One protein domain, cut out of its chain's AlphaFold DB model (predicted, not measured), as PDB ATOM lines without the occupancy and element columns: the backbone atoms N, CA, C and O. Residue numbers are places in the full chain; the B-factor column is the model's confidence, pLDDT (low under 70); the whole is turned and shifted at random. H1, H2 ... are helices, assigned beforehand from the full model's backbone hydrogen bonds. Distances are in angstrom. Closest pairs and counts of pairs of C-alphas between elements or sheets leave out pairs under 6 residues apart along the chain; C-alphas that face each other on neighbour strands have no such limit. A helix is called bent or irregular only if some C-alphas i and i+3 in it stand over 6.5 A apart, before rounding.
ATOM      1  N   LEU A 194     -44.243  35.797  -5.886       92.69
ATOM      2  CA  LEU A 194     -44.189  35.756  -4.441       92.69
ATOM      3  C   LEU A 194     -43.221  34.650  -4.013       92.69
ATOM      4  O   LEU A 194     -43.328  33.492  -4.424       92.69
ATOM      5  N   LYS A 195     -42.265  35.002  -3.155       92.81
ATOM      6  CA  LYS A 195     -41.278  34.073  -2.604       92.81
ATOM      7  C   LYS A 195     -41.505  33.846  -1.122       92.81
ATOM      8  O   LYS A 195     -41.984  34.719  -0.407       92.81
ATOM      9  N   ILE A 196     -40.981  32.726  -0.630       92.69
ATOM     10  CA  ILE A 196     -40.938  32.412   0.803       92.69
ATOM     11  C   ILE A 196     -40.313  33.543   1.628       92.69
ATOM     12  O   ILE A 196     -40.808  33.878   2.699       92.69
ATOM     13  N   ARG A 197     -39.247  34.174   1.115       91.44
ATOM     14  CA  ARG A 197     -38.589  35.292   1.807       91.44
ATOM     15  C   ARG A 197     -39.502  36.513   2.006       91.44
ATOM     16  O   ARG A 197     -39.243  37.279   2.923       91.44
ATOM     17  N   TYR A 198     -40.547  36.681   1.192       91.12
ATOM     18  CA  TYR A 198     -41.497  37.797   1.301       91.12
ATOM     19  C   TYR A 198     -42.557  37.536   2.373       91.12
ATOM     20  O   TYR A 198     -42.991  38.463   3.039       91.12
ATOM     21  N   ILE A 199     -42.885  36.267   2.630       89.06
ATOM     22  CA  ILE A 199     -43.851  35.851   3.658       89.06
ATOM     23  C   ILE A 199     -43.179  35.468   4.984       89.06
ATOM     24  O   ILE A 199     -43.722  34.699   5.770       89.06
ATOM     25  N   ASN A 200     -41.950  35.929   5.236       80.81
ATOM     26  CA  ASN A 200     -41.078  35.371   6.275       80.81
ATOM     27  C   ASN A 200     -41.412  35.842   7.713       80.81
ATOM     28  O   ASN A 200     -40.691  35.505   8.661       80.81
ATOM     29  N   SER A 201     -42.488  36.610   7.893       83.06
ATOM     30  CA  SER A 201     -42.982  37.069   9.194       83.06
ATOM     31  C   SER A 201     -43.912  36.031   9.848       83.06
ATOM     32  O   SER A 201     -44.361  35.080   9.211       83.06
ATOM     33  N   THR A 202     -44.149  36.151  11.160       85.50
ATOM     34  CA  THR A 202     -44.802  35.098  11.965       85.50
ATOM     35  C   THR A 202     -46.178  34.685  11.439       85.50
ATOM     36  O   THR A 202     -46.408  33.500  11.233       85.50
ATOM     37  N   LYS A 203     -47.078  35.644  11.193       86.81
ATOM     38  CA  LYS A 203     -48.462  35.354  10.790       86.81
ATOM     39  C   LYS A 203     -48.586  34.675   9.418       86.81
ATOM     40  O   LYS A 203     -49.199  33.612   9.363       86.81
ATOM     41  N   PRO A 204     -48.008  35.211   8.326       89.19
ATOM     42  CA  PRO A 204     -48.132  34.569   7.021       89.19
ATOM     43  C   PRO A 204     -47.413  33.215   6.971       89.19
ATOM     44  O   PRO A 204     -47.901  32.306   6.303       89.19
ATOM     45  N   LYS A 205     -46.328  33.017   7.739       91.12
ATOM     46  CA  LYS A 205     -45.733  31.686   7.958       91.12
ATOM     47  C   LYS A 205     -46.689  30.712   8.626       91.12
ATOM     48  O   LYS A 205     -46.809  29.576   8.183       91.12
ATOM     49  N   GLU A 206     -47.327  31.127   9.716       90.31
ATOM     50  CA  GLU A 206     -48.281  30.289  10.444       90.31
ATOM     51  C   GLU A 206     -49.468  29.911   9.556       90.31
ATOM     52  O   GLU A 206     -49.825  28.735   9.505       90.31
ATOM     53  N   ALA A 207     -50.008  30.872   8.799       90.94
ATOM     54  CA  ALA A 207     -51.051  30.615   7.813       90.94
ATOM     55  C   ALA A 207     -50.571  29.620   6.746       90.94
ATOM     56  O   ALA A 207     -51.192  28.575   6.576       90.94
ATOM     57  N   PHE A 208     -49.425  29.871   6.101       93.62
ATOM     58  CA  PHE A 208     -48.851  28.968   5.099       93.62
ATOM     59  C   PHE A 208     -48.695  27.537   5.638       93.62
ATOM     60  O   PHE A 208     -49.179  26.585   5.028       93.62
ATOM     61  N   ASN A 209     -48.088  27.393   6.817       92.12
ATOM     62  CA  ASN A 209     -47.844  26.104   7.467       92.12
ATOM     63  C   ASN A 209     -49.133  25.417   7.951       92.12
ATOM     64  O   ASN A 209     -49.107  24.227   8.264       92.12
ATOM     65  N   SER A 210     -50.238  26.158   8.078       90.38
ATOM     66  CA  SER A 210     -51.557  25.598   8.388       90.38
ATOM     67  C   SER A 210     -52.282  25.079   7.146       90.38
ATOM     68  O   SER A 210     -53.030  24.116   7.257       90.38
ATOM     69  N   ILE A 211     -52.035  25.690   5.982       91.94
ATOM     70  CA  ILE A 211     -52.704  25.387   4.708       91.94
ATOM     71  C   ILE A 211     -52.000  24.241   3.967       91.94
ATOM     72  O   ILE A 211     -52.640  23.426   3.299       91.94
ATOM     73  N   PHE A 212     -50.667  24.183   4.052       92.69
ATOM     74  CA  PHE A 212     -49.839  23.265   3.273       92.69
ATOM     75  C   PHE A 212     -49.153  22.203   4.138       92.69
ATOM     76  O   PHE A 212     -48.836  22.446   5.300       92.69
ATOM     77  N   PRO A 213     -48.846  21.020   3.570       89.56
ATOM     78  CA  PRO A 213     -48.225  19.923   4.314       89.56
ATOM     79  C   PRO A 213     -46.719  20.117   4.569       89.56
ATOM     80  O   PRO A 213     -46.063  19.192   5.049       89.56
ATOM     81  N   VAL A 214     -46.157  21.280   4.226       91.38
ATOM     82  CA  VAL A 214     -44.729  21.599   4.341       91.38
ATOM     83  C   VAL A 214     -44.532  22.919   5.079       91.38
ATOM     84  O   VAL A 214     -45.391  23.797   5.032       91.38
ATOM     85  N   ASP A 215     -43.382  23.068   5.736       91.12
ATOM     86  CA  ASP A 215     -42.968  24.347   6.314       91.12
ATOM     87  C   ASP A 215     -42.319  25.241   5.249       91.12
ATOM     88  O   ASP A 215     -41.743  24.764   4.274       91.12
ATOM     89  N   THR A 216     -42.331  26.549   5.481       89.56
ATOM     90  CA  THR A 216     -41.597  27.556   4.705       89.56
ATOM     91  C   THR A 216     -40.101  27.267   4.521       89.56
ATOM     92  O   THR A 216     -39.513  27.730   3.548       89.56
ATOM     93  N   SER A 217     -39.461  26.494   5.405       89.69
ATOM     94  CA  SER A 217     -38.061  26.081   5.236       89.69
ATOM     95  C   SER A 217     -37.846  24.967   4.196       89.69
ATOM     96  O   SER A 217     -36.703  24.707   3.808       89.69
ATOM     97  N   ASP A 218     -38.916  24.321   3.728       92.50
ATOM     98  CA  ASP A 218     -38.857  23.231   2.759       92.50
ATOM     99  C   ASP A 218     -38.619  23.761   1.326       92.50
ATOM    100  O   ASP A 218     -39.300  24.696   0.892       92.50
ATOM    101  N   PRO A 219     -37.698  23.171   0.534       89.81
ATOM    102  CA  PRO A 219     -37.532  23.515  -0.881       89.81
ATOM    103  C   PRO A 219     -38.826  23.434  -1.710       89.81
ATOM    104  O   PRO A 219     -38.979  24.169  -2.691       89.81
ATOM    105  N   GLU A 220     -39.768  22.570  -1.328       92.75
ATOM    106  CA  GLU A 220     -41.069  22.421  -1.982       92.75
ATOM    107  C   GLU A 220     -42.040  23.567  -1.669       92.75
ATOM    108  O   GLU A 220     -42.976  23.789  -2.439       92.75
ATOM    109  N   ALA A 221     -41.804  24.358  -0.615       92.88
ATOM    110  CA  ALA A 221     -42.689  25.451  -0.210       92.88
ATOM    111  C   ALA A 221     -42.912  26.479  -1.338       92.88
ATOM    112  O   ALA A 221     -44.023  26.969  -1.548       92.88
ATOM    113  N   SER A 222     -41.881  26.729  -2.153       92.56
ATOM    114  CA  SER A 222     -41.978  27.621  -3.320       92.56
ATOM    115  C   SER A 222     -42.961  27.116  -4.387       92.56
ATOM    116  O   SER A 222     -43.504  27.904  -5.157       92.56
ATOM    117  N   THR A 223     -43.213  25.808  -4.460       92.69
ATOM    118  CA  THR A 223     -44.200  25.235  -5.386       92.69
ATOM    119  C   THR A 223     -45.628  25.532  -4.943       92.69
ATOM    120  O   THR A 223     -46.471  25.802  -5.795       92.69
ATOM    121  N   TYR A 224     -45.893  25.563  -3.636       93.75
ATOM    122  CA  TYR A 224     -47.212  25.903  -3.104       93.75
ATOM    123  C   TYR A 224     -47.542  27.391  -3.255       93.75
ATOM    124  O   TYR A 224     -48.668  27.724  -3.613       93.75
ATOM    125  N   LEU A 225     -46.559  28.288  -3.107       92.50
ATOM    126  CA  LEU A 225     -46.769  29.702  -3.450       92.50
ATOM    127  C   LEU A 225     -47.144  29.873  -4.925       92.50
ATOM    128  O   LEU A 225     -48.138  30.524  -5.233       92.50
ATOM    129  N   ARG A 226     -46.434  29.198  -5.838       91.31
ATOM    130  CA  ARG A 226     -46.792  29.204  -7.267       91.31
ATOM    131  C   ARG A 226     -48.193  28.658  -7.537       91.31
ATOM    132  O   ARG A 226     -48.836  29.106  -8.485       91.31
ATOM    133  N   LEU A 227     -48.670  27.700  -6.742       91.62
ATOM    134  CA  LEU A 227     -50.035  27.185  -6.852       91.62
ATOM    135  C   LEU A 227     -51.063  28.265  -6.493       91.62
ATOM    136  O   LEU A 227     -51.994  28.476  -7.268       91.62
ATOM    137  N   LEU A 228     -50.863  28.974  -5.375       92.50
ATOM    138  CA  LEU A 228     -51.731  30.087  -4.975       92.50
ATOM    139  C   LEU A 228     -51.763  31.180  -6.042       92.50
ATOM    140  O   LEU A 228     -52.834  31.639  -6.428       92.50
ATOM    141  N   GLU A 229     -50.604  31.553  -6.579       91.44
ATOM    142  CA  GLU A 229     -50.542  32.549  -7.645       91.44
ATOM    143  C   GLU A 229     -51.209  32.091  -8.936       91.44
ATOM    144  O   GLU A 229     -51.860  32.882  -9.614       91.44
ATOM    145  N   SER A 230     -51.026  30.821  -9.302       90.69
ATOM    146  CA  SER A 230     -51.658  30.256 -10.493       90.69
ATOM    147  C   SER A 230     -53.175  30.303 -10.351       90.69
ATOM    148  O   SER A 230     -53.852  30.678 -11.303       90.69
ATOM    149  N   TYR A 231     -53.699  30.000  -9.160       90.44
ATOM    150  CA  TYR A 231     -55.116  30.160  -8.853       90.44
ATOM    151  C   TYR A 231     -55.554  31.630  -8.931       90.44
ATOM    152  O   TYR A 231     -56.510  31.942  -9.636       90.44
ATOM    153  N   GLY A 232     -54.828  32.550  -8.288       89.88
ATOM    154  CA  GLY A 232     -55.142  33.982  -8.329       89.88
ATOM    155  C   GLY A 232     -55.187  34.534  -9.758       89.88
ATOM    156  O   GLY A 232     -56.122  35.237 -10.139       89.88
ATOM    157  N   ARG A 233     -54.222  34.162 -10.602       91.19
ATOM    158  CA  ARG A 233     -54.181  34.587 -12.007       91.19
ATOM    159  C   ARG A 233     -55.275  33.930 -12.853       91.19
ATOM    160  O   ARG A 233     -55.929  34.620 -13.627       91.19
ATOM    161  N   ALA A 234     -55.453  32.613 -12.743       89.81
ATOM    162  CA  ALA A 234     -56.330  31.855 -13.636       89.81
ATOM    163  C   ALA A 234     -57.811  31.956 -13.257       89.81
ATOM    164  O   ALA A 234     -58.652  32.141 -14.132       89.81
ATOM    165  N   GLU A 235     -58.123  31.854 -11.967       86.06
ATOM    166  CA  GLU A 235     -59.500  31.775 -11.473       86.06
ATOM    167  C   GLU A 235     -60.012  33.144 -11.008       86.06
ATOM    168  O   GLU A 235     -61.179  33.470 -11.209       86.06
ATOM    169  N   GLN A 236     -59.134  33.986 -10.451       84.38
ATOM    170  CA  GLN A 236     -59.500  35.311  -9.926       84.38
ATOM    171  C   GLN A 236     -59.110  36.469 -10.866       84.38
ATOM    172  O   GLN A 236     -59.346  37.632 -10.547       84.38
ATOM    173  N   ASN A 237     -58.537  36.174 -12.043       87.88
ATOM    174  CA  ASN A 237     -58.077  37.161 -13.034       87.88
ATOM    175  C   ASN A 237     -57.124  38.233 -12.465       87.88
ATOM    176  O   ASN A 237     -57.093  39.368 -12.949       87.88
ATOM    177  N   MET A 238     -56.338  37.889 -11.441       91.19
ATOM    178  CA  MET A 238     -55.344  38.793 -10.866       91.19
ATOM    179  C   MET A 238     -54.219  39.067 -11.870       91.19
ATOM    180  O   MET A 238     -53.723  38.157 -12.538       91.19
ATOM    181  N   ASN A 239     -53.778  40.323 -11.951       90.81
ATOM    182  CA  ASN A 239     -52.519  40.651 -12.623       90.81
ATOM    183  C   ASN A 239     -51.318  40.270 -11.729       90.81
ATOM    184  O   ASN A 239     -51.494  39.880 -10.577       90.81
ATOM    185  N   ASP A 240     -50.091  40.403 -12.240       88.44
ATOM    186  CA  ASP A 240     -48.880  40.046 -11.482       88.44
ATOM    187  C   ASP A 240     -48.733  40.799 -10.155       88.44
ATOM    188  O   ASP A 240     -48.265  40.227  -9.177       88.44
ATOM    189  N   VAL A 241     -49.136  42.070 -10.108       91.75
ATOM    190  CA  VAL A 241     -49.079  42.869  -8.879       91.75
ATOM    191  C   VAL A 241     -50.041  42.282  -7.848       91.75
ATOM    192  O   VAL A 241     -49.652  42.037  -6.710       91.75
ATOM    193  N   ASP A 242     -51.280  42.021  -8.256       91.50
ATOM    194  CA  ASP A 242     -52.327  41.507  -7.372       91.50
ATOM    195  C   ASP A 242     -52.017  40.095  -6.882       91.50
ATOM    196  O   ASP A 242     -52.134  39.827  -5.691       91.50
ATOM    197  N   ALA A 243     -51.506  39.225  -7.755       91.88
ATOM    198  CA  ALA A 243     -51.097  37.881  -7.368       91.88
ATOM    199  C   ALA A 243     -49.985  37.885  -6.304       91.88
ATOM    200  O   ALA A 243     -49.983  37.028  -5.427       91.88
ATOM    201  N   VAL A 244     -49.056  38.844  -6.346       92.81
ATOM    202  CA  VAL A 244     -47.973  38.928  -5.356       92.81
ATOM    203  C   VAL A 244     -48.473  39.506  -4.036       92.81
ATOM    204  O   VAL A 244     -48.322  38.877  -2.989       92.81
ATOM    205  N   PHE A 245     -49.049  40.707  -4.073       93.12
ATOM    206  CA  PHE A 245     -49.335  41.457  -2.852       93.12
ATOM    207  C   PHE A 245     -50.622  41.001  -2.175       93.12
ATOM    208  O   PHE A 245     -50.645  40.837  -0.962       93.12
ATOM    209  N   ASP A 246     -51.680  40.701  -2.932       92.75
ATOM    210  CA  ASP A 246     -52.959  40.358  -2.309       92.75
ATOM    211  C   ASP A 246     -52.946  38.961  -1.690       92.75
ATOM    212  O   ASP A 246     -53.588  38.739  -0.664       92.75
ATOM    213  N   ILE A 247     -52.211  38.019  -2.292       93.62
ATOM    214  CA  ILE A 247     -52.028  36.680  -1.721       93.62
ATOM    215  C   ILE A 247     -51.211  36.768  -0.432       93.62
ATOM    216  O   ILE A 247     -51.574  36.129   0.557       93.62
ATOM    217  N   GLU A 248     -50.150  37.579  -0.411       93.31
ATOM    218  CA  GLU A 248     -49.378  37.838   0.806       93.31
ATOM    219  C   GLU A 248     -50.258  38.457   1.900       93.31
ATOM    220  O   GLU A 248     -50.333  37.909   3.003       93.31
ATOM    221  N   SER A 249     -51.026  39.499   1.569       90.88
ATOM    222  CA  SER A 249     -51.947  40.147   2.508       90.88
ATOM    223  C   SER A 249     -52.989  39.165   3.053       90.88
ATOM    224  O   SER A 249     -53.333  39.190   4.241       90.88
ATOM    225  N   CYS A 250     -53.483  38.257   2.206       91.75
ATOM    226  CA  CYS A 250     -54.398  37.198   2.621       91.75
ATOM    227  C   CYS A 250     -53.729  36.224   3.593       91.75
ATOM    228  O   CYS A 250     -54.306  35.960   4.644       91.75
ATOM    229  N   LEU A 251     -52.505  35.756   3.323       92.00
ATOM    230  CA  LEU A 251     -51.741  34.925   4.264       92.00
ATOM    231  C   LEU A 251     -51.517  35.645   5.605       92.00
ATOM    232  O   LEU A 251     -51.654  35.042   6.667       92.00
ATOM    233  N   CYS A 252     -51.225  36.946   5.573       89.12
ATOM    234  CA  CYS A 252     -51.008  37.769   6.763       89.12
ATOM    235  C   CYS A 252     -52.247  37.906   7.661       89.12
ATOM    236  O   CYS A 252     -52.123  38.038   8.885       89.12
ATOM    237  N   THR A 253     -53.440  37.904   7.065       86.88
ATOM    238  CA  THR A 253     -54.707  38.180   7.760       86.88
ATOM    239  C   THR A 253     -55.532  36.934   8.048       86.88
ATOM    240  O   THR A 253     -56.320  36.960   8.989       86.88
ATOM    241  N   TYR A 254     -55.301  35.839   7.320       88.12
ATOM    242  CA  TYR A 254     -56.137  34.640   7.331       88.12
ATOM    243  C   TYR A 254     -56.483  34.141   8.737       88.12
ATOM    244  O   TYR A 254     -57.648  34.120   9.118       88.12
ATOM    245  N   MET A 255     -55.471  33.820   9.548       83.25
ATOM    246  CA  MET A 255     -55.692  33.277  10.894       83.25
ATOM    247  C   MET A 255     -56.421  34.261  11.817       83.25
ATOM    248  O   MET A 255     -57.250  33.850  12.619       83.25
ATOM    249  N   SER A 256     -56.141  35.564  11.699       79.88
ATOM    250  CA  SER A 256     -56.823  36.587  12.503       79.88
ATOM    251  C   SER A 256     -58.282  36.765  12.071       79.88
ATOM    252  O   SER A 256     -59.158  36.861  12.921       79.88
ATOM    253  N   ASP A 257     -58.567  36.740  10.769       79.56
ATOM    254  CA  ASP A 257     -59.933  36.866  10.253       79.56
ATOM    255  C   ASP A 257     -60.776  35.611  10.554       79.56
ATOM    256  O   ASP A 257     -61.973  35.739  10.823       79.56
ATOM    257  N   LEU A 258     -60.165  34.419  10.597       76.31
ATOM    258  CA  LEU A 258     -60.820  33.199  11.087       76.31
ATOM    259  C   LEU A 258     -61.278  33.332  12.548       76.31
ATOM    260  O   LEU A 258     -62.379  32.902  12.891       76.31
ATOM    261  N   GLU A 259     -60.443  33.921  13.406       71.25
ATOM    262  CA  GLU A 259     -60.729  34.091  14.836       71.25
ATOM    263  C   GLU A 259     -61.737  35.221  15.108       71.25
ATOM    264  O   GLU A 259     -62.621  35.069  15.954       71.25
TER     265      GLU A 259
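AT A GLANCE: This is residues 194 to 259 of the 264 residues of an uncharacterized protein of Halomicrobium sp. LC1Hm (UniProt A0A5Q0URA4). Two helices, H2 and the long, kinked H3, make a wide V, meeting toward the end of H2 and the start of H3; the shorter H1 lies across the open end of the V, packed on the later part of H3. Residues 194 to 201, with no named element, lead into H1. The printed part has 66 residues with three named helices, in the order H1, H2, H3, and no named strand; the class is all helix. It is compact and rounded, with a radius of gyration of the C-alphas of 11.2 A and spans of 29 by 27 by 18 A.

HOW THE PARTS SIT: H3, residues 240 to 259, has a kink of 42 degrees near residue 253; it is irregular, with C-alphas 252 and 255 7.7 A apart, and its line is a rough one. H1, residues 202 to 211, touches H3 at residues 248 to 255 of H3 alone; the closest C-alphas are those of Pro 204 and Cys 252, 4.3 A apart. Their lines are about perpendicular, at 88 degrees. H2, residues 221 to 234, touches H3 with its residues 228 to 233 alone, at residues 240 to 247 of H3; the closest C-alphas are those of Glu 229 and Ala 243, 5.4 A apart. Their lines are only just about perpendicular, at 73 degrees. H1 and H2 are near each other, with 5 pairs of C-alphas within 10 A. In H1 and H2 every O i to N i+4 pair is within hydrogen-bond range; in H3 13 of 16 are.

IN THESE COORDINATES: H3 measures 29.5 A from C-alpha 240 at (-48.880, 40.046, -11.482) to C-alpha 259 at (-60.729, 34.091, 14.836). H2 measures 20.2 A and H1 14.5 A, H1 beginning with C-alpha 202 at (-44.802, 35.098, 11.965).

THE WHOLE: The C-alphas farthest apart, those of Pro 219 and Glu 259, are 29.9 A apart. The printed part has no cut. The link from H1 to H2 is short and that from H2 to H3 tight. The mean pLDDT of the printed part is 89.6, and no printed residue is under 70.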